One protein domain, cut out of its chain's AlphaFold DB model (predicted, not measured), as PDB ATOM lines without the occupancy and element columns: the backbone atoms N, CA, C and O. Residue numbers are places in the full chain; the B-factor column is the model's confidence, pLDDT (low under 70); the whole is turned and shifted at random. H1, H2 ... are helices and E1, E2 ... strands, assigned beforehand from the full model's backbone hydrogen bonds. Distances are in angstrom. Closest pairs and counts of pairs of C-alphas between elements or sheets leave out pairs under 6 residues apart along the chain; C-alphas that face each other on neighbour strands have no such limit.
ATOM      1  N   VAL A   5      16.487  -6.549 113.857       82.56
ATOM      2  CA  VAL A   5      15.625  -5.567 113.193       82.56
ATOM      3  C   VAL A   5      16.513  -4.607 112.418       82.56
ATOM      4  O   VAL A   5      17.417  -3.997 112.990       82.56
ATOM      5  N   VAL A   6      16.260  -4.472 111.118       84.31
ATOM      6  CA  VAL A   6      16.974  -3.541 110.237       84.31
ATOM      7  C   VAL A   6      15.974  -2.568 109.636       84.31
ATOM      8  O   VAL A   6      14.954  -2.974 109.089       84.31
ATOM      9  N   MET A   7      16.282  -1.277 109.720       86.69
ATOM     10  CA  MET A   7      15.501  -0.212 109.100       86.69
ATOM     11  C   MET A   7      16.329   0.453 108.005       86.69
ATOM     12  O   MET A   7      17.524   0.700 108.178       86.69
ATOM     13  N   SER A   8      15.703   0.756 106.875       86.12
ATOM     14  CA  SER A   8      16.330   1.462 105.758       86.12
ATOM     15  C   SER A   8      15.359   2.457 105.136       86.12
ATOM     16  O   SER A   8      14.148   2.236 105.127       86.12
ATOM     17  N   LEU A   9      15.904   3.567 104.643       88.31
ATOM     18  CA  LEU A   9      15.176   4.581 103.889       88.31
ATOM     19  C   LEU A   9      15.661   4.525 102.444       88.31
ATOM     20  O   LEU A   9      16.867   4.527 102.206       88.31
ATOM     21  N   VAL A  10      14.723   4.457 101.510       85.19
ATOM     22  CA  VAL A  10      14.981   4.371 100.073       85.19
ATOM     23  C   VAL A  10      14.372   5.589  99.413       85.19
ATOM     24  O   VAL A  10      13.192   5.876  99.617       85.19
ATOM     25  N   THR A  11      15.168   6.305  98.627       88.19
ATOM     26  CA  THR A  11      14.678   7.458  97.876       88.19
ATOM     27  C   THR A  11      14.206   6.993  96.506       88.19
ATOM     28  O   THR A  11      14.936   6.319  95.779       88.19
ATOM     29  N   VAL A  12      12.982   7.371  96.151       85.81
ATOM     30  CA  VAL A  12      12.373   7.082  94.855       85.81
ATOM     31  C   VAL A  12      12.165   8.395  94.114       85.81
ATOM     32  O   VAL A  12      11.651   9.355  94.689       85.81
ATOM     33  N   ARG A  13      12.604   8.458  92.852       88.25
ATOM     34  CA  ARG A  13      12.609   9.686  92.043       88.25
ATOM     35  C   ARG A  13      12.012   9.466  90.664       88.25
ATOM     36  O   ARG A  13      12.325   8.476  90.022       88.25
ATOM     37  N   SER A  14      11.260  10.433  90.160       81.19
ATOM     38  CA  SER A  14      10.900  10.546  88.745       81.19
ATOM     39  C   SER A  14      11.120  11.979  88.263       81.19
ATOM     40  O   SER A  14      10.884  12.942  88.997       81.19
ATOM     41  N   SER A  15      11.619  12.119  87.038       63.78
ATOM     42  CA  SER A  15      11.759  13.397  86.339       63.78
ATOM     43  C   SER A  15      10.680  13.522  85.271       63.78
ATOM     44  O   SER A  15      10.515  12.591  84.490       63.78
ATOM     45  N   GLY A  16      10.012  14.677  85.193       55.94
ATOM     46  CA  GLY A  16       8.991  14.913  84.167       55.94
ATOM     47  C   GLY A  16       7.669  14.213  84.454       55.94
ATOM     48  O   GLY A  16       7.003  13.755  83.533       55.94
ATOM     49  N   TRP A  17       7.288  14.114  85.727       52.81
ATOM     50  CA  TRP A  17       6.083  13.396  86.107       52.81
ATOM     51  C   TRP A  17       4.826  14.214  85.774       52.81
ATOM     52  O   TRP A  17       4.613  15.303  86.311       52.81
ATOM     53  N   GLY A  18       3.994  13.696  84.873       52.50
ATOM     54  CA  GLY A  18       2.779  14.338  84.370       52.50
ATOM     55  C   GLY A  18       2.224  13.580  83.162       52.50
ATOM     56  O   GLY A  18       2.959  12.853  82.502       52.50
ATOM     57  N   ARG A  19       0.922  13.719  82.893       54.62
ATOM     58  CA  ARG A  19       0.253  13.065  81.758       54.62
ATOM     59  C   ARG A  19       0.337  13.981  80.539       54.62
ATOM     60  O   ARG A  19       0.062  15.174  80.670       54.62
ATOM     61  N   LEU A  20       0.725  13.434  79.391       44.47
ATOM     62  CA  LEU A  20       0.532  14.061  78.085       44.47
ATOM     63  C   LEU A  20      -0.718  13.426  77.457       44.47
ATOM     64  O   LEU A  20      -0.900  12.214  77.544       44.47
ATOM     65  N   ASP A  21      -1.596  14.236  76.888       47.22
ATOM     66  CA  ASP A  21      -2.739  13.811  76.100       47.22
ATOM     67  C   ASP A  21      -2.302  13.385  74.689       47.22
ATOM     68  O   ASP A  21      -1.122  13.410  74.326       47.22
ATOM     69  N   GLU A  22      -3.272  12.976  73.874       38.81
ATOM     70  CA  GLU A  22      -3.073  12.517  72.493       38.81
ATOM     71  C   GLU A  22      -2.506  13.582  71.533       38.81
ATOM     72  O   GLU A  22      -2.170  13.277  70.387       38.81
ATOM     73  N   HIS A  23      -2.377  14.828  71.986       44.75
ATOM     74  CA  HIS A  23      -1.789  15.945  71.256       44.75
ATOM     75  C   HIS A  23      -0.473  16.422  71.880       44.75
ATOM     76  O   HIS A  23      -0.022  17.529  71.579       44.75
ATOM     77  N   GLU A  24       0.131  15.602  72.747       44.47
ATOM     78  CA  GLU A  24       1.319  15.943  73.534       44.47
ATOM     79  C   GLU A  24       1.113  17.180  74.432       44.47
ATOM     80  O   GLU A  24       2.075  17.805  74.884       44.47
ATOM     81  N   GLN A  25      -0.139  17.552  74.721       39.78
ATOM     82  CA  GLN A  25      -0.463  18.598  75.686       39.78
ATOM     83  C   GLN A  25      -0.667  17.980  77.059       39.78
ATOM     84  O   GLN A  25      -1.021  16.821  77.188       39.78
ATOM     85  N   ARG A  26      -0.417  18.715  78.139       51.66
ATOM     86  CA  ARG A  26      -0.591  18.138  79.476       51.66
ATOM     87  C   ARG A  26      -2.076  17.856  79.753       51.66
ATOM     88  O   ARG A  26      -2.884  18.780  79.689       51.66
ATOM     89  N   GLU A  27      -2.423  16.619  80.121       51.38
ATOM     90  CA  GLU A  27      -3.804  16.290  80.506       51.38
ATOM     91  C   GLU A  27      -4.166  17.049  81.790       51.38
ATOM     92  O   GLU A  27      -3.415  17.049  82.773       51.38
ATOM     93  N   GLU A  28      -5.333  17.694  81.791       53.28
ATOM     94  CA  GLU A  28      -5.855  18.373  82.969       53.28
ATOM     95  C   GLU A  28      -6.014  17.368  84.120       53.28
ATOM     96  O   GLU A  28      -6.733  16.367  84.025       53.28
ATOM     97  N   VAL A  29      -5.319  17.633  85.228       56.16
ATOM     98  CA  VAL A  29      -5.385  16.796  86.426       56.16
ATOM     99  C   VAL A  29      -6.793  16.896  86.997       56.16
ATOM    100  O   VAL A  29      -7.231  17.939  87.486       56.16
ATOM    101  N   LYS A  30      -7.522  15.783  86.970       63.50
ATOM    102  CA  LYS A  30      -8.903  15.749  87.451       63.50
ATOM    103  C   LYS A  30      -8.881  15.753  88.979       63.50
ATOM    104  O   LYS A  30      -8.178  14.962  89.600       63.50
ATOM    105  N   SER A  31      -9.721  16.572  89.614       65.69
ATOM    106  CA  SER A  31      -9.853  16.679  91.086       65.69
ATOM    107  C   SER A  31     -10.015  15.333  91.824       65.69
ATOM    108  O   SER A  31      -9.695  15.211  93.011       65.69
ATOM    109  N   GLY A  32     -10.484  14.297  91.122       72.94
ATOM    110  CA  GLY A  32     -10.558  12.925  91.617       72.94
ATOM    111  C   GLY A  32      -9.202  12.247  91.865       72.94
ATOM    112  O   GLY A  32      -9.125  11.432  92.782       72.94
ATOM    113  N   ASP A  33      -8.148  12.597  91.126       80.56
ATOM    114  CA  ASP A  33      -6.802  12.014  91.254       80.56
ATOM    115  C   ASP A  33      -6.182  12.448  92.590       80.56
ATOM    116  O   ASP A  33      -5.796  11.624  93.421       80.56
ATOM    117  N   MET A  34      -6.224  13.755  92.874       80.69
ATOM    118  CA  MET A  34      -5.758  14.335  94.141       80.69
ATOM    119  C   MET A  34      -6.511  13.765  95.350       80.69
ATOM    120  O   MET A  34      -5.921  13.507  96.404       80.69
ATOM    121  N   LYS A  35      -7.827  13.549  95.213       84.25
ATOM    122  CA  LYS A  35      -8.642  12.921  96.261       84.25
ATOM    123  C   LYS A  35      -8.200  11.479  96.519       84.25
ATOM    124  O   LYS A  35      -8.176  11.064  97.676       84.25
ATOM    125  N   LEU A  36      -7.845  10.739  95.472       86.69
ATOM    126  CA  LEU A  36      -7.400   9.354  95.576       86.69
ATOM    127  C   LEU A  36      -6.031   9.242  96.259       86.69
ATOM    128  O   LEU A  36      -5.903   8.447  97.186       86.69
ATOM    129  N   PHE A  37      -5.048  10.082  95.918       86.31
ATOM    130  CA  PHE A  37      -3.751  10.083  96.621       86.31
ATOM    131  C   PHE A  37      -3.872  10.479  98.092       86.31
ATOM    132  O   PHE A  37      -3.240   9.870  98.953       86.31
ATOM    133  N   ARG A  38      -4.760  11.427  98.416       86.62
ATOM    134  CA  ARG A  38      -5.066  11.746  99.818       86.62
ATOM    135  C   ARG A  38      -5.644  10.541 100.563       86.62
ATOM    136  O   ARG A  38      -5.318  10.325 101.725       86.62
ATOM    137  N   GLN A  39      -6.496   9.750  99.905       88.06
ATOM    138  CA  GLN A  39      -7.015   8.507 100.479       88.06
ATOM    139  C   GLN A  39      -5.923   7.442 100.619       88.06
ATOM    140  O   GLN A  39      -5.901   6.756 101.640       88.06
ATOM    141  N   ALA A  40      -5.010   7.323  99.650       88.00
ATOM    142  CA  ALA A  40      -3.942   6.322  99.640       88.00
ATOM    143  C   ALA A  40      -3.076   6.366 100.908       88.00
ATOM    144  O   ALA A  40      -2.799   5.311 101.473       88.00
ATOM    145  N   ILE A  41      -2.776   7.569 101.420       82.31
ATOM    146  CA  ILE A  41      -2.062   7.776 102.695       82.31
ATOM    147  C   ILE A  41      -2.732   7.008 103.849       82.31
ATOM    148  O   ILE A  41      -2.055   6.408 104.679       82.31
ATOM    149  N   SER A  42      -4.066   7.000 103.894       85.25
ATOM    150  CA  SER A  42      -4.843   6.345 104.957       85.25
ATOM    151  C   SER A  42      -5.228   4.891 104.666       85.25
ATOM    152  O   SER A  42      -5.452   4.126 105.599       85.25
ATOM    153  N   VAL A  43      -5.347   4.513 103.389       89.25
ATOM    154  CA  VAL A  43      -5.884   3.205 102.976       89.25
ATOM    155  C   VAL A  43      -4.783   2.171 102.780       89.25
ATOM    156  O   VAL A  43      -4.944   1.041 103.226       89.25
ATOM    157  N   ILE A  44      -3.691   2.542 102.108       88.81
ATOM    158  CA  ILE A  44      -2.627   1.596 101.748       88.81
ATOM    159  C   ILE A  44      -1.761   1.276 102.972       88.81
ATOM    160  O   ILE A  44      -1.364   0.127 103.151       88.81
ATOM    161  N   GLY A  45      -1.563   2.261 103.859       82.06
ATOM    162  CA  GLY A  45      -0.913   2.077 105.155       82.06
ATOM    163  C   GLY A  45       0.476   1.426 105.066       82.06
ATOM    164  O   GLY A  45       1.098   1.406 104.002       82.06
ATOM    165  N   PRO A  46       0.998   0.899 106.187       89.12
ATOM    166  CA  PRO A  46       2.137   0.000 106.132       89.12
ATOM    167  C   PRO A  46       1.760  -1.283 105.383       89.12
ATOM    168  O   PRO A  46       0.822  -1.988 105.762       89.12
ATOM    169  N   TRP A  47       2.525  -1.609 104.347       92.94
ATOM    170  CA  TRP A  47       2.388  -2.851 103.606       92.94
ATOM    171  C   TRP A  47       3.259  -3.935 104.227       92.94
ATOM    172  O   TRP A  47       4.441  -3.720 104.490       92.94
ATOM    173  N   TYR A  48       2.678  -5.111 104.444       92.88
ATOM    174  CA  TYR A  48       3.377  -6.242 105.043       92.88
ATOM    175  C   TYR A  48       3.592  -7.356 104.027       92.88
ATOM    176  O   TYR A  48       2.652  -7.735 103.319       92.88
ATOM    177  N   TYR A  49       4.811  -7.888 104.018       92.50
ATOM    178  CA  TYR A  49       5.207  -9.073 103.267       92.50
ATOM    179  C   TYR A  49       5.846 -10.109 104.190       92.50
ATOM    180  O   TYR A  49       6.443  -9.775 105.219       92.50
ATOM    181  N   MET A  50       5.749 -11.366 103.769       89.88
ATOM    182  CA  MET A  50       6.470 -12.498 104.339       89.88
ATOM    183  C   MET A  50       7.352 -13.105 103.253       89.88
ATOM    184  O   MET A  50       6.858 -13.417 102.170       89.88
ATOM    185  N   HIS A  51       8.638 -13.297 103.539       87.19
ATOM    186  CA  HIS A  51       9.537 -14.045 102.665       87.19
ATOM    187  C   HIS A  51      10.409 -14.979 103.505       87.19
ATOM    188  O   HIS A  51      11.340 -14.544 104.187       87.19
ATOM    189  N   GLY A  52      10.051 -16.266 103.506       85.31
ATOM    190  CA  GLY A  52      10.550 -17.216 104.500       85.31
ATOM    191  C   GLY A  52      10.196 -16.747 105.914       85.31
ATOM    192  O   GLY A  52       9.053 -16.375 106.179       85.31
ATOM    193  N   ASP A  53      11.196 -16.693 106.791       86.00
ATOM    194  CA  ASP A  53      11.043 -16.245 108.181       86.00
ATOM    195  C   ASP A  53      11.224 -14.726 108.366       86.00
ATOM    196  O   ASP A  53      11.186 -14.222 109.492       86.00
ATOM    197  N   VAL A  54      11.431 -13.981 107.274       88.00
ATOM    198  CA  VAL A  54      11.614 -12.527 107.314       88.00
ATOM    199  C   VAL A  54      10.265 -11.834 107.165       88.00
ATOM    200  O   VAL A  54       9.585 -11.958 106.142       88.00
ATOM    201  N   LYS A  55       9.906 -11.052 108.184       91.81
ATOM    202  CA  LYS A  55       8.788 -10.109 108.144       91.81
ATOM    203  C   LYS A  55       9.280  -8.793 107.576       91.81
ATOM    204  O   LYS A  55      10.259  -8.230 108.066       91.81
ATOM    205  N   VAL A  56       8.581  -8.287 106.571       92.88
ATOM    206  CA  VAL A  56       8.909  -7.006 105.949       92.88
ATOM    207  C   VAL A  56       7.735  -6.062 106.080       92.88
ATOM    208  O   VAL A  56       6.608  -6.409 105.738       92.88
ATOM    209  N   LYS A  57       8.014  -4.856 106.561       94.88
ATOM    210  CA  LYS A  57       7.069  -3.748 106.638       94.88
ATOM    211  C   LYS A  57       7.576  -2.608 105.759       94.88
ATOM    212  O   LYS A  57       8.661  -2.082 106.009       94.88
ATOM    213  N   VAL A  58       6.789  -2.219 104.766       94.69
ATOM    214  CA  VAL A  58       7.064  -1.107 103.851       94.69
ATOM    215  C   VAL A  58       6.099   0.033 104.156       94.69
ATOM    216  O   VAL A  58       4.893  -0.168 104.232       94.69
ATOM    217  N   GLU A  59       6.619   1.235 104.368       94.12
ATOM    218  CA  GLU A  59       5.849   2.444 104.667       94.12
ATOM    219  C   GLU A  59       6.214   3.516 103.639       94.12
ATOM    220  O   GLU A  59       7.391   3.819 103.453       94.12
ATOM    221  N   CYS A  60       5.217   4.102 102.979       91.88
ATOM    222  CA  CYS A  60       5.416   5.157 101.991       91.88
ATOM    223  C   CYS A  60       4.527   6.352 102.321       91.88
ATOM    224  O   CYS A  60       3.324   6.196 102.532       91.88
ATOM    225  N   ASP A  61       5.118   7.543 102.328       87.12
ATOM    226  CA  ASP A  61       4.356   8.786 102.356       87.12
ATOM    227  C   ASP A  61       4.000   9.191 100.921       87.12
ATOM    228  O   ASP A  61       4.877   9.491 100.112       87.12
ATOM    229  N   PHE A  62       2.705   9.188 100.603       85.56
ATOM    230  CA  PHE A  62       2.194   9.587  99.290       85.56
ATOM    231  C   PHE A  62       1.954  11.099  99.164       85.56
ATOM    232  O   PHE A  62       1.566  11.560  98.092       85.56
ATOM    233  N   SER A  63       2.192  11.892 100.212       85.62
ATOM    234  CA  SER A  63       2.028  13.354 100.172       85.62
ATOM    235  C   SER A  63       2.784  14.033  99.014       85.62
ATOM    236  O   SER A  63       2.194  14.908  98.378       85.62
ATOM    237  N   PRO A  64       4.014  13.616  98.637       88.19
ATOM    238  CA  PRO A  64       4.716  14.204  97.495       88.19
ATOM    239  C   PRO A  64       3.964  14.083  96.163       88.19
ATOM    240  O   PRO A  64       4.045  14.987  95.337       88.19
ATOM    241  N   PHE A  65       3.170  13.024  95.961       83.81
ATOM    242  CA  PHE A  65       2.344  12.875  94.757       83.81
ATOM    243  C   PHE A  65       1.291  13.980  94.671       83.81
ATOM    244  O   PHE A  65       1.079  14.559  93.608       83.81
ATOM    245  N   PHE A  66       0.649  14.302  95.797       79.88
ATOM    246  CA  PHE A  66      -0.353  15.361  95.868       79.88
ATOM    247  C   PHE A  66       0.246  16.734  95.539       79.88
ATOM    248  O   PHE A  66      -0.352  17.484  94.765       79.88
ATOM    249  N   GLU A  67       1.427  17.046  96.077       80.06
ATOM    250  CA  GLU A  67       2.108  18.317  95.804       80.06
ATOM    251  C   GLU A  67       2.516  18.432  94.333       80.06
ATOM    252  O   GLU A  67       2.247  19.452  93.700       80.06
ATOM    253  N   VAL A  68       3.064  17.363  93.746       78.81
ATOM    254  CA  VAL A  68       3.424  17.359  92.322       78.81
ATOM    255  C   VAL A  68       2.184  17.511  91.434       78.81
ATOM    256  O   VAL A  68       2.212  18.292  90.484       78.81
ATOM    257  N   TYR A  69       1.067  16.846  91.750       75.06
ATOM    258  CA  TYR A  69      -0.190  17.031  91.013       75.06
ATOM    259  C   TYR A  69      -0.731  18.459  91.112       75.06
ATOM    260  O   TYR A  69      -1.221  19.006  90.121       75.06
ATOM    261  N   LYS A  70      -0.621  19.083  92.287       74.06
ATOM    262  CA  LYS A  70      -1.005  20.481  92.481       74.06
ATOM    263  C   LYS A  70      -0.145  21.407  91.614       74.06
ATOM    264  O   LYS A  70      -0.698  22.210  90.867       74.06
ATOM    265  N   THR A  71       1.179  21.236  91.630       71.81
ATOM    266  CA  THR A  71       2.103  21.997  90.772       71.81
ATOM    267  C   THR A  71       1.834  21.761  89.283       71.81
ATOM    268  O   THR A  71       1.835  22.713  88.503       71.81
ATOM    269  N   ASN A  72       1.541  20.524  88.870       68.00
ATOM    270  CA  ASN A  72       1.137  20.207  87.496       68.00
ATOM    271  C   ASN A  72      -0.132  20.967  87.083       68.00
ATOM    272  O   ASN A  72      -0.189  21.509  85.988       68.00
ATOM    273  N   THR A  73      -1.121  21.066  87.973       65.88
ATOM    274  CA  THR A  73      -2.376  21.785  87.695       65.88
ATOM    275  C   THR A  73      -2.143  23.292  87.558       65.88
ATOM    276  O   THR A  73      -2.616  23.913  86.613       65.88
ATOM    277  N   GLU A  74      -1.376  23.886  88.473       65.00
ATOM    278  CA  GLU A  74      -1.055  25.321  88.453       65.00
ATOM    279  C   GLU A  74      -0.170  25.704  87.250       65.00
ATOM    280  O   GLU A  74      -0.234  26.829  86.756       65.00
ATOM    281  N   SER A  75       0.635  24.761  86.747       60.12
ATOM    282  CA  SER A  75       1.550  24.976  85.619       60.12
ATOM    283  C   SER A  75       0.919  24.865  84.230       60.12
ATOM    284  O   SER A  75       1.553  25.283  83.263       60.12
ATOM    285  N   LEU A  76      -0.329  24.391  84.111       58.25
ATOM    286  CA  LEU A  76      -1.085  24.370  82.848       58.25
ATOM    287  C   LEU A  76      -1.356  25.781  82.285       58.25
ATOM    288  O   LEU A  76      -1.506  25.942  81.076       58.25
ATOM    289  N   ASN A  77      -1.287  26.829  83.114       61.12
ATOM    290  CA  ASN A  77      -1.337  28.233  82.683       61.12
ATOM    291  C   ASN A  77       0.040  28.757  82.210       61.12
ATOM    292  O   ASN A  77       0.519  29.815  82.629       61.12
ATOM    293  N   VAL A  78       0.703  28.029  81.305       57.53
ATOM    294  CA  VAL A  78       2.061  28.332  80.793       57.53
ATOM    295  C   VAL A  78       2.171  29.747  80.190       57.53
ATOM    296  O   VAL A  78       3.205  30.414  80.305       57.53
ATOM    297  N   VAL A  79       1.089  30.249  79.586       55.28
ATOM    298  CA  VAL A  79       1.017  31.600  78.994       55.28
ATOM    299  C   VAL A  79       1.107  32.707  80.056       55.28
ATOM    300  O   VAL A  79       1.643  33.780  79.779       55.28
ATOM    301  N   GLU A  80       0.637  32.459  81.279       58.78
ATOM    302  CA  GLU A  80       0.764  33.403  82.399       58.78
ATOM    303  C   GLU A  80       2.139  33.290  83.076       58.78
ATOM    304  O   GLU A  80       2.742  34.303  83.436       58.78
ATOM    305  N   LEU A  81       2.673  32.068  83.185       57.78
ATOM    306  CA  LEU A  81       3.959  31.771  83.829       57.78
ATOM    307  C   LEU A  81       5.169  32.283  83.032       57.78
ATOM    308  O   LEU A  81       6.123  32.803  83.613       57.78
ATOM    309  N   SER A  82       5.116  32.203  81.701       59.97
ATOM    310  CA  SER A  82       6.198  32.633  80.798       59.97
ATOM    311  C   SER A  82       6.468  34.142  80.800       59.97
ATOM    312  O   SER A  82       7.533  34.572  80.363       59.97
ATOM    313  N   ARG A  83       5.545  34.964  81.321       64.56
ATOM    314  CA  ARG A  83       5.713  36.428  81.380       64.56
ATOM    315  C   ARG A  83       6.652  36.895  82.494       64.56
ATOM    316  O   ARG A  83       7.195  37.988  82.386       64.56
ATOM    317  N   ASN A  84       6.844  36.087  83.543       66.69
ATOM    318  CA  ASN A  84       7.507  36.515  84.785       66.69
ATOM    319  C   ASN A  84       8.585  35.544  85.311       66.69
ATOM    320  O   ASN A  84       9.196  35.823  86.345       66.69
ATOM    321  N   LEU A  85       8.816  34.398  84.660       68.62
ATOM    322  CA  LEU A  85       9.707  33.342  85.157       68.62
ATOM    323  C   LEU A  85      10.923  33.112  84.249       68.62
ATOM    324  O   LEU A  85      10.854  33.284  83.036       68.62
ATOM    325  N   SER A  86      12.045  32.699  84.851       77.56
ATOM    326  CA  SER A  86      13.220  32.220  84.113       77.56
ATOM    327  C   SER A  86      12.938  30.868  83.454       77.56
ATOM    328  O   SER A  86      12.085  30.116  83.927       77.56
ATOM    329  N   ILE A  87      13.698  30.529  82.406       72.94
ATOM    330  CA  ILE A  87      13.595  29.242  81.691       72.94
ATOM    331  C   ILE A  87      13.664  28.059  82.664       72.94
ATOM    332  O   ILE A  87      12.813  27.186  82.612       72.94
ATOM    333  N   GLU A  88      14.581  28.080  83.630       73.19
ATOM    334  CA  GLU A  88      14.728  27.023  84.645       73.19
ATOM    335  C   GLU A  88      13.475  26.853  85.523       73.19
ATOM    336  O   GLU A  88      13.101  25.740  85.892       73.19
ATOM    337  N   LYS A  89      12.798  27.957  85.867       69.69
ATOM    338  CA  LYS A  89      11.544  27.913  86.636       69.69
ATOM    339  C   LYS A  89      10.381  27.427  85.779       69.69
ATOM    340  O   LYS A  89       9.506  26.741  86.299       69.69
ATOM    341  N   ILE A  90      10.384  27.762  84.490       67.62
ATOM    342  CA  ILE A  90       9.425  27.240  83.518       67.62
ATOM    343  C   ILE A  90       9.638  25.731  83.370       67.62
ATOM    344  O   ILE A  90       8.695  24.983  83.571       67.62
ATOM    345  N   GLU A  91      10.865  25.260  83.143       67.88
ATOM    346  CA  GLU A  91      11.190  23.831  83.073       67.88
ATOM    347  C   GLU A  91      10.817  23.085  84.358       67.88
ATOM    348  O   GLU A  91      10.198  22.029  84.288       67.88
ATOM    349  N   SER A  92      11.109  23.636  85.541       68.19
ATOM    350  CA  SER A  92      10.713  23.000  86.803       68.19
ATOM    351  C   SER A  92       9.195  22.946  87.000       68.19
ATOM    352  O   SER A  92       8.713  22.019  87.649       68.19
ATOM    353  N   ALA A  93       8.450  23.928  86.489       66.50
ATOM    354  CA  ALA A  93       6.989  23.921  86.520       66.50
ATOM    355  C   ALA A  93       6.416  22.963  85.463       66.50
ATOM    356  O   ALA A  93       5.392  22.323  85.690       66.50
ATOM    357  N   LEU A  94       7.088  22.837  84.316       63.00
ATOM    358  CA  LEU A  94       6.700  21.964  83.214       63.00
ATOM    359  C   LEU A  94       7.037  20.485  83.456       63.00
ATOM    360  O   LEU A  94       6.347  19.598  82.962       63.00
ATOM    361  N   PHE A  95       8.074  20.211  84.236       68.94
ATOM    362  CA  PHE A  95       8.569  18.863  84.491       68.94
ATOM    363  C   PHE A  95       8.871  18.698  85.979       68.94
ATOM    364  O   PHE A  95      10.038  18.518  86.355       68.94
ATOM    365  N   PRO A  96       7.855  18.785  86.858       70.62
ATOM    366  CA  PRO A  96       8.111  18.677  88.276       70.62
ATOM    367  C   PRO A  96       8.712  17.308  88.584       70.62
ATOM    368  O   PRO A  96       8.347  16.271  88.018       70.62
ATOM    369  N   LYS A  97       9.702  17.328  89.471       80.56
ATOM    370  CA  LYS A  97      10.351  16.119  89.956       80.56
ATOM    371  C   LYS A  97       9.495  15.547  91.072       80.56
ATOM    372  O   LYS A  97       9.199  16.244  92.040       80.56
ATOM    373  N   LEU A  98       9.133  14.280  90.944       85.75
ATOM    374  CA  LEU A  98       8.548  13.526  92.038       85.75
ATOM    375  C   LEU A  98       9.688  12.887  92.824       85.75
ATOM    376  O   LEU A  98      10.453  12.105  92.268       85.75
ATOM    377  N   GLU A  99       9.808  13.219  94.103       89.12
ATOM    378  CA  GLU A  99      10.722  12.557  95.032       89.12
ATOM    379  C   GLU A  99       9.953  12.174  96.294       89.12
ATOM    380  O   GLU A  99       9.272  13.007  96.890       89.12
ATOM    381  N   PHE A 100      10.053  10.911  96.699       90.25
ATOM    382  CA  PHE A 100       9.460  10.419  97.937       90.25
ATOM    383  C   PHE A 100      10.351   9.362  98.585       90.25
ATOM    384  O   PHE A 100      11.210   8.756  97.941       90.25
ATOM    385  N   VAL A 101      10.167   9.168  99.890       91.12
ATOM    386  CA  VAL A 101      10.954   8.224 100.685       91.12
ATOM    387  C   VAL A 101      10.082   7.044 101.075       91.12
ATOM    388  O   VAL A 101       9.004   7.211 101.645       91.12
ATOM    389  N   VAL A 102      10.592   5.847 100.805       93.31
ATOM    390  CA  VAL A 102      10.000   4.588 101.243       93.31
ATOM    391  C   VAL A 102      10.835   4.038 102.389       93.31
ATOM    392  O   VAL A 102      12.045   3.839 102.272       93.31
ATOM    393  N   LYS A 103      10.188   3.799 103.524       94.12
ATOM    394  CA  LYS A 103      10.804   3.200 104.701       94.12
ATOM    395  C   LYS A 103      10.546   1.700 104.693       94.12
ATOM    396  O   LYS A 103       9.400   1.264 104.665       94.12
ATOM    397  N   VAL A 104      11.613   0.917 104.790       93.06
ATOM    398  CA  VAL A 104      11.551  -0.544 104.878       93.06
ATOM    399  C   VAL A 104      12.074  -0.983 106.238       93.06
ATOM    400  O   VAL A 104      13.158  -0.578 106.658       93.06
ATOM    401  N   THR A 105      11.294  -1.807 106.930       93.06
ATOM    402  CA  THR A 105      11.679  -2.461 108.183       93.06
ATOM    403  C   THR A 105      11.680  -3.969 107.966       93.06
ATOM    404  O   THR A 105      10.675  -4.530 107.538       93.06
ATOM    405  N   LEU A 106      12.812  -4.606 108.244       90.75
ATOM    406  CA  LEU A 106      13.019  -6.048 108.160       90.75
ATOM    407  C   LEU A 106      13.148  -6.604 109.577       90.75
ATOM    408  O   LEU A 106      13.963  -6.107 110.355       90.75
ATOM    409  N   GLU A 107      12.387  -7.644 109.894       90.19
ATOM    410  CA  GLU A 107      12.454  -8.360 111.167       90.19
ATOM    411  C   GLU A 107      12.727  -9.844 110.897       90.19
ATOM    412  O   GLU A 107      12.002 -10.486 110.135       90.19
ATOM    413  N   SER A 108      13.773 -10.397 111.516       84.31
ATOM    414  CA  SER A 108      14.129 -11.816 111.398       84.31
ATOM    415  C   SER A 108      14.678 -12.379 112.707       84.31
ATOM    416  O   SER A 108      15.270 -11.664 113.519       84.31
ATOM    417  N   GLY A 109      14.499 -13.687 112.906       76.81
ATOM    418  CA  GLY A 109      15.147 -14.435 113.986       76.81
ATOM    419  C   GLY A 109      16.659 -14.618 113.786       76.81
ATOM    420  O   GLY A 109      17.359 -14.940 114.746       76.81
ATOM    421  N   GLU A 110      17.165 -14.383 112.572       74.62
ATOM    422  CA  GLU A 110      18.572 -14.532 112.194       74.62
ATOM    423  C   GLU A 110      19.257 -13.186 111.903       74.62
ATOM    424  O   GLU A 110      18.628 -12.131 111.806       74.62
ATOM    425  N   ASN A 111      20.585 -13.207 111.763       68.50
ATOM    426  CA  ASN A 111      21.371 -12.008 111.498       68.50
ATOM    427  C   ASN A 111      21.186 -11.531 110.041       68.50
ATOM    428  O   ASN A 111      21.730 -12.116 109.106       68.50
ATOM    429  N   LEU A 112      20.457 -10.423 109.859       69.44
ATOM    430  CA  LEU A 112      20.104  -9.827 108.560       69.44
ATOM    431  C   LEU A 112      21.285  -9.176 107.810       69.44
ATOM    432  O   LEU A 112      21.120  -8.699 106.686       69.44
ATOM    433  N   GLY A 113      22.488  -9.155 108.397       59.69
ATOM    434  CA  GLY A 113      23.639  -8.361 107.940       59.69
ATOM    435  C   GLY A 113      24.135  -8.595 106.502       59.69
ATOM    436  O   GLY A 113      24.931  -7.797 106.013       59.69
ATOM    437  N   ARG A 114      23.670  -9.645 105.803       57.56
ATOM    438  CA  ARG A 114      24.002  -9.933 104.389       57.56
ATOM    439  C   ARG A 114      22.846  -9.739 103.394       57.56
ATOM    440  O   ARG A 114      23.069  -9.888 102.197       57.56
ATOM    441  N   GLN A 115      21.639  -9.381 103.835       64.19
ATOM    442  CA  GLN A 115      20.439  -9.317 102.979       64.19
ATOM    443  C   GLN A 115      20.080  -7.892 102.521       64.19
ATOM    444  O   GLN A 115      18.918  -7.529 102.419       64.19
ATOM    445  N   GLN A 116      21.067  -7.051 102.218       62.97
ATOM    446  CA  GLN A 116      20.816  -5.643 101.854       62.97
ATOM    447  C   GLN A 116      20.062  -5.456 100.528       62.97
ATOM    448  O   GLN A 116      19.403  -4.438 100.348       62.97
ATOM    449  N   TRP A 117      20.097  -6.448  99.632       73.44
ATOM    450  CA  TRP A 117      19.307  -6.441  98.397       73.44
ATOM    451  C   TRP A 117      17.793  -6.533  98.649       73.44
ATOM    452  O   TRP A 117      17.020  -6.084  97.806       73.44
ATOM    453  N   TYR A 118      17.363  -7.050  99.812       83.06
ATOM    454  CA  TYR A 118      15.942  -7.138 100.174       83.06
ATOM    455  C   TYR A 118      15.284  -5.762 100.138       83.06
ATOM    456  O   TYR A 118      14.164  -5.634  99.667       83.06
ATOM    457  N   VAL A 119      15.973  -4.722 100.613       87.25
ATOM    458  CA  VAL A 119      15.384  -3.386 100.735       87.25
ATOM    459  C   VAL A 119      14.929  -2.863  99.369       87.25
ATOM    460  O   VAL A 119      13.765  -2.510  99.225       87.25
ATOM    461  N   GLY A 120      15.808  -2.878  98.361       88.75
ATOM    462  CA  GLY A 120      15.457  -2.450  97.003       88.75
ATOM    463  C   GLY A 120      14.369  -3.326  96.377       88.75
ATOM    464  O   GLY A 120      13.401  -2.795  95.843       88.75
ATOM    465  N   TYR A 121      14.481  -4.649  96.538       89.06
ATOM    466  CA  TYR A 121      13.493  -5.611  96.043       89.06
ATOM    467  C   TYR A 121      12.086  -5.371  96.615       89.06
ATOM    468  O   TYR A 121      11.112  -5.356  95.872       89.06
ATOM    469  N   PHE A 122      11.959  -5.135  97.924       91.94
ATOM    470  CA  PHE A 122      10.658  -4.895  98.558       91.94
ATOM    471  C   PHE A 122      10.081  -3.516  98.252       91.94
ATOM    472  O   PHE A 122       8.860  -3.374  98.234       91.94
ATOM    473  N   VAL A 123      10.924  -2.512  97.995       93.06
ATOM    474  CA  VAL A 123      10.445  -1.227  97.465       93.06
ATOM    475  C   VAL A 123       9.920  -1.404  96.049       93.06
ATOM    476  O   VAL A 123       8.833  -0.922  95.755       93.06
ATOM    477  N   GLU A 124      10.643  -2.122  95.191       92.00
ATOM    478  CA  GLU A 124      10.180  -2.444  93.843       92.00
ATOM    479  C   GLU A 124       8.844  -3.198  93.885       92.00
ATOM    480  O   GLU A 124       7.865  -2.699  93.336       92.00
ATOM    481  N   GLN A 125       8.759  -4.315  94.615       92.19
ATOM    482  CA  GLN A 125       7.520  -5.087  94.766       92.19
ATOM    483  C   GLN A 125       6.354  -4.217  95.254       92.19
ATOM    484  O   GLN A 125       5.265  -4.255  94.686       92.19
ATOM    485  N   PHE A 126       6.589  -3.382  96.269       94.19
ATOM    486  CA  PHE A 126       5.588  -2.447  96.775       94.19
ATOM    487  C   PHE A 126       5.105  -1.464  95.710       94.19
ATOM    488  O   PHE A 126       3.906  -1.209  95.616       94.19
ATOM    489  N   LEU A 127       6.006  -0.929  94.887       93.81
ATOM    490  CA  LEU A 127       5.630  -0.020  93.809       93.81
ATOM    491  C   LEU A 127       4.827  -0.737  92.713       93.81
ATOM    492  O   LEU A 127       3.862  -0.153  92.227       93.81
ATOM    493  N   TYR A 128       5.127  -1.996  92.379       93.12
ATOM    494  CA  TYR A 128       4.283  -2.797  91.474       93.12
ATOM    495  C   TYR A 128       2.868  -3.008  92.038       93.12
ATOM    496  O   TYR A 128       1.879  -2.784  91.335       93.12
ATOM    497  N   ASP A 129       2.759  -3.392  93.313       93.94
ATOM    498  CA  ASP A 129       1.469  -3.641  93.965       93.94
ATOM    499  C   ASP A 129       0.627  -2.356  94.033       93.94
ATOM    500  O   ASP A 129      -0.562  -2.347  93.701       93.94
ATOM    501  N   VAL A 130       1.252  -1.242  94.429       94.06
ATOM    502  CA  VAL A 130       0.614   0.076  94.504       94.06
ATOM    503  C   VAL A 130       0.196   0.564  93.122       94.06
ATOM    504  O   VAL A 130      -0.940   1.007  92.968       94.06
ATOM    505  N   PHE A 131       1.064   0.449  92.115       93.25
ATOM    506  CA  PHE A 131       0.743   0.803  90.735       93.25
ATOM    507  C   PHE A 131      -0.514   0.070  90.259       93.25
ATOM    508  O   PHE A 131      -1.450   0.700  89.761       93.25
ATOM    509  N   PHE A 132      -0.578  -1.246  90.472       93.44
ATOM    510  CA  PHE A 132      -1.733  -2.045  90.081       93.44
ATOM    511  C   PHE A 132      -2.999  -1.629  90.841       93.44
ATOM    512  O   PHE A 132      -4.030  -1.354  90.228       93.44
ATOM    513  N   VAL A 133      -2.933  -1.531  92.173       94.50
ATOM    514  CA  VAL A 133      -4.089  -1.173  93.014       94.50
ATOM    515  C   VAL A 133      -4.635   0.211  92.665       94.50
ATOM    516  O   VAL A 133      -5.852   0.372  92.533       94.50
ATOM    517  N   LEU A 134      -3.762   1.208  92.503       93.06
ATOM    518  CA  LEU A 134      -4.170   2.572  92.178       93.06
ATOM    519  C   LEU A 134      -4.820   2.634  90.791       93.06
ATOM    520  O   LEU A 134      -5.895   3.218  90.668       93.06
ATOM    521  N   ASN A 135      -4.242   1.976  89.781       91.00
ATOM    522  CA  ASN A 135      -4.785   1.992  88.421       91.00
ATOM    523  C   ASN A 135      -6.037   1.119  88.232       91.00
ATOM    524  O   ASN A 135      -6.876   1.441  87.396       91.00
ATOM    525  N   ILE A 136      -6.242   0.075  89.041       91.56
ATOM    526  CA  ILE A 136      -7.533  -0.631  89.093       91.56
ATOM    527  C   ILE A 136      -8.606   0.245  89.751       91.56
ATOM    528  O   ILE A 136      -9.749   0.275  89.293       91.56
ATOM    529  N   ALA A 137      -8.266   0.963  90.827       91.19
ATOM    530  CA  ALA A 137      -9.203   1.879  91.478       91.19
ATOM    531  C   ALA A 137      -9.567   3.056  90.567       91.19
ATOM    532  O   ALA A 137     -10.724   3.485  90.512       91.19
ATOM    533  N   ARG A 138      -8.579   3.574  89.842       89.00
ATOM    534  CA  ARG A 138      -8.734   4.691  88.925       89.00
ATOM    535  C   ARG A 138      -7.693   4.592  87.805       89.00
ATOM    536  O   ARG A 138      -6.545   4.972  88.019       89.00
ATOM    537  N   PRO A 139      -8.091   4.108  86.622       85.62
ATOM    538  CA  PRO A 139      -7.192   3.977  85.477       85.62
ATOM    539  C   PRO A 139      -6.444   5.274  85.156       85.62
ATOM    540  O   PRO A 139      -7.072   6.331  85.094       85.62
ATOM    541  N   GLY A 140      -5.124   5.190  84.970       80.06
ATOM    542  CA  GLY A 140      -4.270   6.332  84.617       80.06
ATOM    543  C   GLY A 140      -3.776   7.178  85.790       80.06
ATOM    544  O   GLY A 140      -3.020   8.128  85.601       80.06
ATOM    545  N   VAL A 141      -4.200   6.878  87.022       83.88
ATOM    546  CA  VAL A 141      -3.915   7.751  88.173       83.88
ATOM    547  C   VAL A 141      -2.469   7.663  88.658       83.88
ATOM    548  O   VAL A 141      -2.020   8.540  89.386       83.88
ATOM    549  N   CYS A 142      -1.743   6.594  88.336       87.00
ATOM    550  CA  CYS A 142      -0.389   6.389  88.830       87.00
ATOM    551  C   CYS A 142       0.494   5.842  87.718       87.00
ATOM    552  O   CYS A 142       0.285   4.722  87.265       87.00
ATOM    553  N   ASP A 143       1.491   6.620  87.315       86.06
ATOM    554  CA  ASP A 143       2.477   6.218  86.317       86.06
ATOM    555  C   ASP A 143       3.872   6.181  86.956       86.06
ATOM    556  O   ASP A 143       4.268   7.119  87.662       86.06
ATOM    557  N   PHE A 144       4.578   5.067  86.752       88.38
ATOM    558  CA  PHE A 144       5.922   4.806  87.264       88.38
ATOM    559  C   PHE A 144       6.935   4.561  86.135       88.38
ATOM    560  O   PHE A 144       7.982   3.946  86.356       88.38
ATOM    561  N   LEU A 145       6.665   5.060  84.929       85.50
ATOM    562  CA  LEU A 145       7.614   5.054  83.828       85.50
ATOM    563  C   LEU A 145       8.817   5.948  84.166       85.50
ATOM    564  O   LEU A 145       8.677   7.125  84.502       85.50
ATOM    565  N   GLY A 146      10.022   5.377  84.115       82.94
ATOM    566  CA  GLY A 146      11.265   6.092  84.411       82.94
ATOM    567  C   GLY A 146      11.468   6.415  85.897       82.94
ATOM    568  O   GLY A 146      12.368   7.188  86.238       82.94
ATOM    569  N   VAL A 147      10.655   5.844  86.798       88.62
ATOM    570  CA  VAL A 147      10.868   5.969  88.246       88.62
ATOM    571  C   VAL A 147      12.142   5.232  88.639       88.62
ATOM    572  O   VAL A 147      12.321   4.064  88.322       88.62
ATOM    573  N   ARG A 148      13.018   5.897  89.383       91.19
ATOM    574  CA  ARG A 148      14.299   5.375  89.853       91.19
ATOM    575  C   ARG A 148      14.269   5.117  91.349       91.19
ATOM    576  O   ARG A 148      13.950   6.016  92.124       91.19
ATOM    577  N   ILE A 149      14.647   3.909  91.742       91.38
ATOM    578  CA  ILE A 149      14.785   3.457  93.124       91.38
ATOM    579  C   ILE A 149      16.270   3.493  93.484       91.38
ATOM    580  O   ILE A 149      17.068   2.741  92.922       91.38
ATOM    581  N   ASP A 150      16.637   4.356  94.429       89.25
ATOM    582  CA  ASP A 150      17.985   4.429  94.992       89.25
ATOM    583  C   ASP A 150      17.977   3.879  96.424       89.25
ATOM    584  O   ASP A 150      17.606   4.560  97.384       89.25
ATOM    585  N   ALA A 151      18.369   2.610  96.560       81.31
ATOM    586  CA  ALA A 151      18.484   1.920  97.847       81.31
ATOM    587  C   ALA A 151      19.858   2.123  98.524       81.31
ATOM    588  O   ALA A 151      20.161   1.467  99.525       81.31
ATOM    589  N   GLY A 152      20.697   3.019  97.986       69.25
ATOM    590  CA  GLY A 152      22.089   3.195  98.384       69.25
ATOM    591  C   GLY A 152      22.993   2.080  97.846       69.25
ATOM    592  O   GLY A 152      22.577   0.935  97.697       69.25
ATOM    593  N   ARG A 153      24.275   2.409  97.604       62.91
ATOM    594  CA  ARG A 153      25.351   1.556  97.022       62.91
ATOM    595  C   ARG A 153      25.515   1.586  95.497       62.91
ATOM    596  O   ARG A 153      26.259   0.772  94.959       62.91
ATOM    597  N   GLY A 154      24.914   2.555  94.809       63.34
ATOM    598  CA  GLY A 154      25.220   2.836  93.400       63.34
ATOM    599  C   GLY A 154      24.498   1.950  92.379       63.34
ATOM    600  O   GLY A 154      24.671   2.167  91.183       63.34
ATOM    601  N   SER A 155      23.666   1.000  92.820       66.06
ATOM    602  CA  SER A 155      22.681   0.338  91.961       66.06
ATOM    603  C   SER A 155      21.370   1.120  92.002       66.06
ATOM    604  O   SER A 155      20.738   1.205  93.056       66.06
ATOM    605  N   VAL A 156      20.974   1.675  90.860       82.12
ATOM    606  CA  VAL A 156      19.684   2.346  90.677       82.12
ATOM    607  C   VAL A 156      18.802   1.436  89.833       82.12
ATOM    608  O   VAL A 156      19.168   1.114  88.703       82.12
ATOM    609  N   THR A 157      17.658   1.023  90.375       87.88
ATOM    610  CA  THR A 157      16.642   0.286  89.609       87.88
ATOM    611  C   THR A 157      15.710   1.289  88.949       87.88
ATOM    612  O   THR A 157      15.210   2.186  89.624       87.88
ATOM    613  N   GLU A 158      15.466   1.154  87.648       89.12
ATOM    614  CA  GLU A 158      14.497   1.975  86.921       89.12
ATOM    615  C   GLU A 158      13.243   1.148  86.610       89.12
ATOM    616  O   GLU A 158      13.326   0.115  85.947       89.12
ATOM    617  N   LEU A 159      12.089   1.600  87.096       88.06
ATOM    618  CA  LEU A 159      10.786   1.032  86.780       88.06
ATOM    619  C   LEU A 159      10.309   1.535  85.418       88.06
ATOM    620  O   LEU A 159      10.526   2.687  85.037       88.06
ATOM    621  N   ARG A 160       9.620   0.659  84.689       87.62
ATOM    622  CA  ARG A 160       9.082   0.938  83.351       87.62
ATOM    623  C   ARG A 160       7.569   0.747  83.285       87.62
ATOM    624  O   ARG A 160       7.059   0.260  82.293       87.62
ATOM    625  N   LEU A 161       6.867   1.079  84.362       88.06
ATOM    626  CA  LEU A 161       5.432   0.827  84.509       88.06
ATOM    627  C   LEU A 161       4.604   2.010  84.003       88.06
ATOM    628  O   LEU A 161       4.438   2.996  84.720       88.06
ATOM    629  N   SER A 162       4.062   1.891  82.792       87.25
ATOM    630  CA  SER A 162       3.168   2.890  82.207       87.25
ATOM    631  C   SER A 162       1.699   2.570  82.471       87.25
ATOM    632  O   SER A 162       1.256   1.436  82.292       87.25
ATOM    633  N   ALA A 163       0.918   3.584  82.840       86.50
ATOM    634  CA  ALA A 163      -0.521   3.444  83.051       86.50
ATOM    635  C   ALA A 163      -1.343   3.404  81.746       86.50
ATOM    636  O   ALA A 163      -2.553   3.173  81.802       86.50
ATOM    637  N   ASP A 164      -0.712   3.584  80.579       83.06
ATOM    638  CA  ASP A 164      -1.374   3.692  79.270       83.06
ATOM    639  C   ASP A 164      -2.306   2.504  78.969       83.06
ATOM    640  O   ASP A 164      -3.443   2.678  78.520       83.06
TER     641      ASP A 164
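AT A GLANCE: This is residues 5 to 164 of the 240 residues of an uncharacterized protein of Pseudomonas syringae pv. castaneae (UniProt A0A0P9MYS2). A sheet of six strands curls round one long helix, H5, like part of a barrel. H1 and H2 lie side by side near one end of it, and H2 leads on to H3 and H4, which make the far end of the long axis. The 160 printed residues, with five named helices and six named strands, run E1 H1 E2 E3 H2 H3 H4 E4 H5 E5 E6; the sheet's order is E2 E3 E4 E1 E5 E6, antiparallel throughout. The class is mixed, helices and strands; the whole is compact, with a radius of gyration of the C-alphas of 17.5 A, yet elongated, spanning 60 by 33 by 24 A.

IN THESE COORDINATES: Find C-alpha 5 at (15.625, -5.567, 113.193); from there E1 runs 29.7 A to residue 14. Next come H1, residues 31 to 43, 18.4 A; E2, residues 47 to 51, 13.3 A; and E3, residues 54 to 60, 19.5 A. H2, residues 63 to 75, is 18.6 A long, H3, residues 78 to 81, 5.0 A, and H4, residues 87 to 94, 10.1 A. E4, residues 98 to 108, covers 32.4 A. H5 runs 30.5 A from C-alpha 117 at (19.307, -6.441, 98.397) to residue 137. E5, residues 144 to 150, is 14.3 A long; E6, residues 156 to 161, is 15.6 A and ends at (5.432, 0.827, 84.509).

HOW THE PARTS SIT: Look first at the twisted sheet, whose edge strands are E2 and E6. Within hydrogen-bond range are N 49 and O 56, 2.9 A, in the hairpin E2 and E3; N 57 and O 105, 2.9 A, between E3 and E4; N 8 and O 104, 2.9 A, between E4 and E1; N 13 and O 148, 2.9 A, between E1 and E5; and N 149 and O 157, 2.8 A, in the hairpin E5 and E6. H5 is on one face, giving two layers, helix and sheet; its closest C-alphas to E4 are Val 119 and Val 104, 6.3 A. E4, H5 and E5 form a split strand-helix-strand unit, two strands running the same way with E1 between them; its crossover is right-handed. H2 only grazes the sheet, with residues 63 to 69. H1 is not on the sheet but touches H2, C-alphas 34 and 66 closest at 5.8 A, at a shallow tilt of 9 degrees, opposite ways. H2 touches H4 with residues 71 to 75 alone, C-alphas 75 and 93 closest at 5.6 A. H3 is close to H4 but not clearly touching, C-alphas 81 and 90 closest at 7.1 A. Every O i to N i+4 pair is within hydrogen-bond range in H2, H4 and H5; H1 has 8 of 9, and H3 is too short for one.

THE WHOLE: The C-alphas farthest apart, Arg 83 and Gly 109, are 61.1 A apart. The printed part has no cut, and E1 to H1 is a long link of 16 residues. Mean pLDDT of the printed part is 78.6; residues 15 to 31 and 72 to 85 are among those under 70.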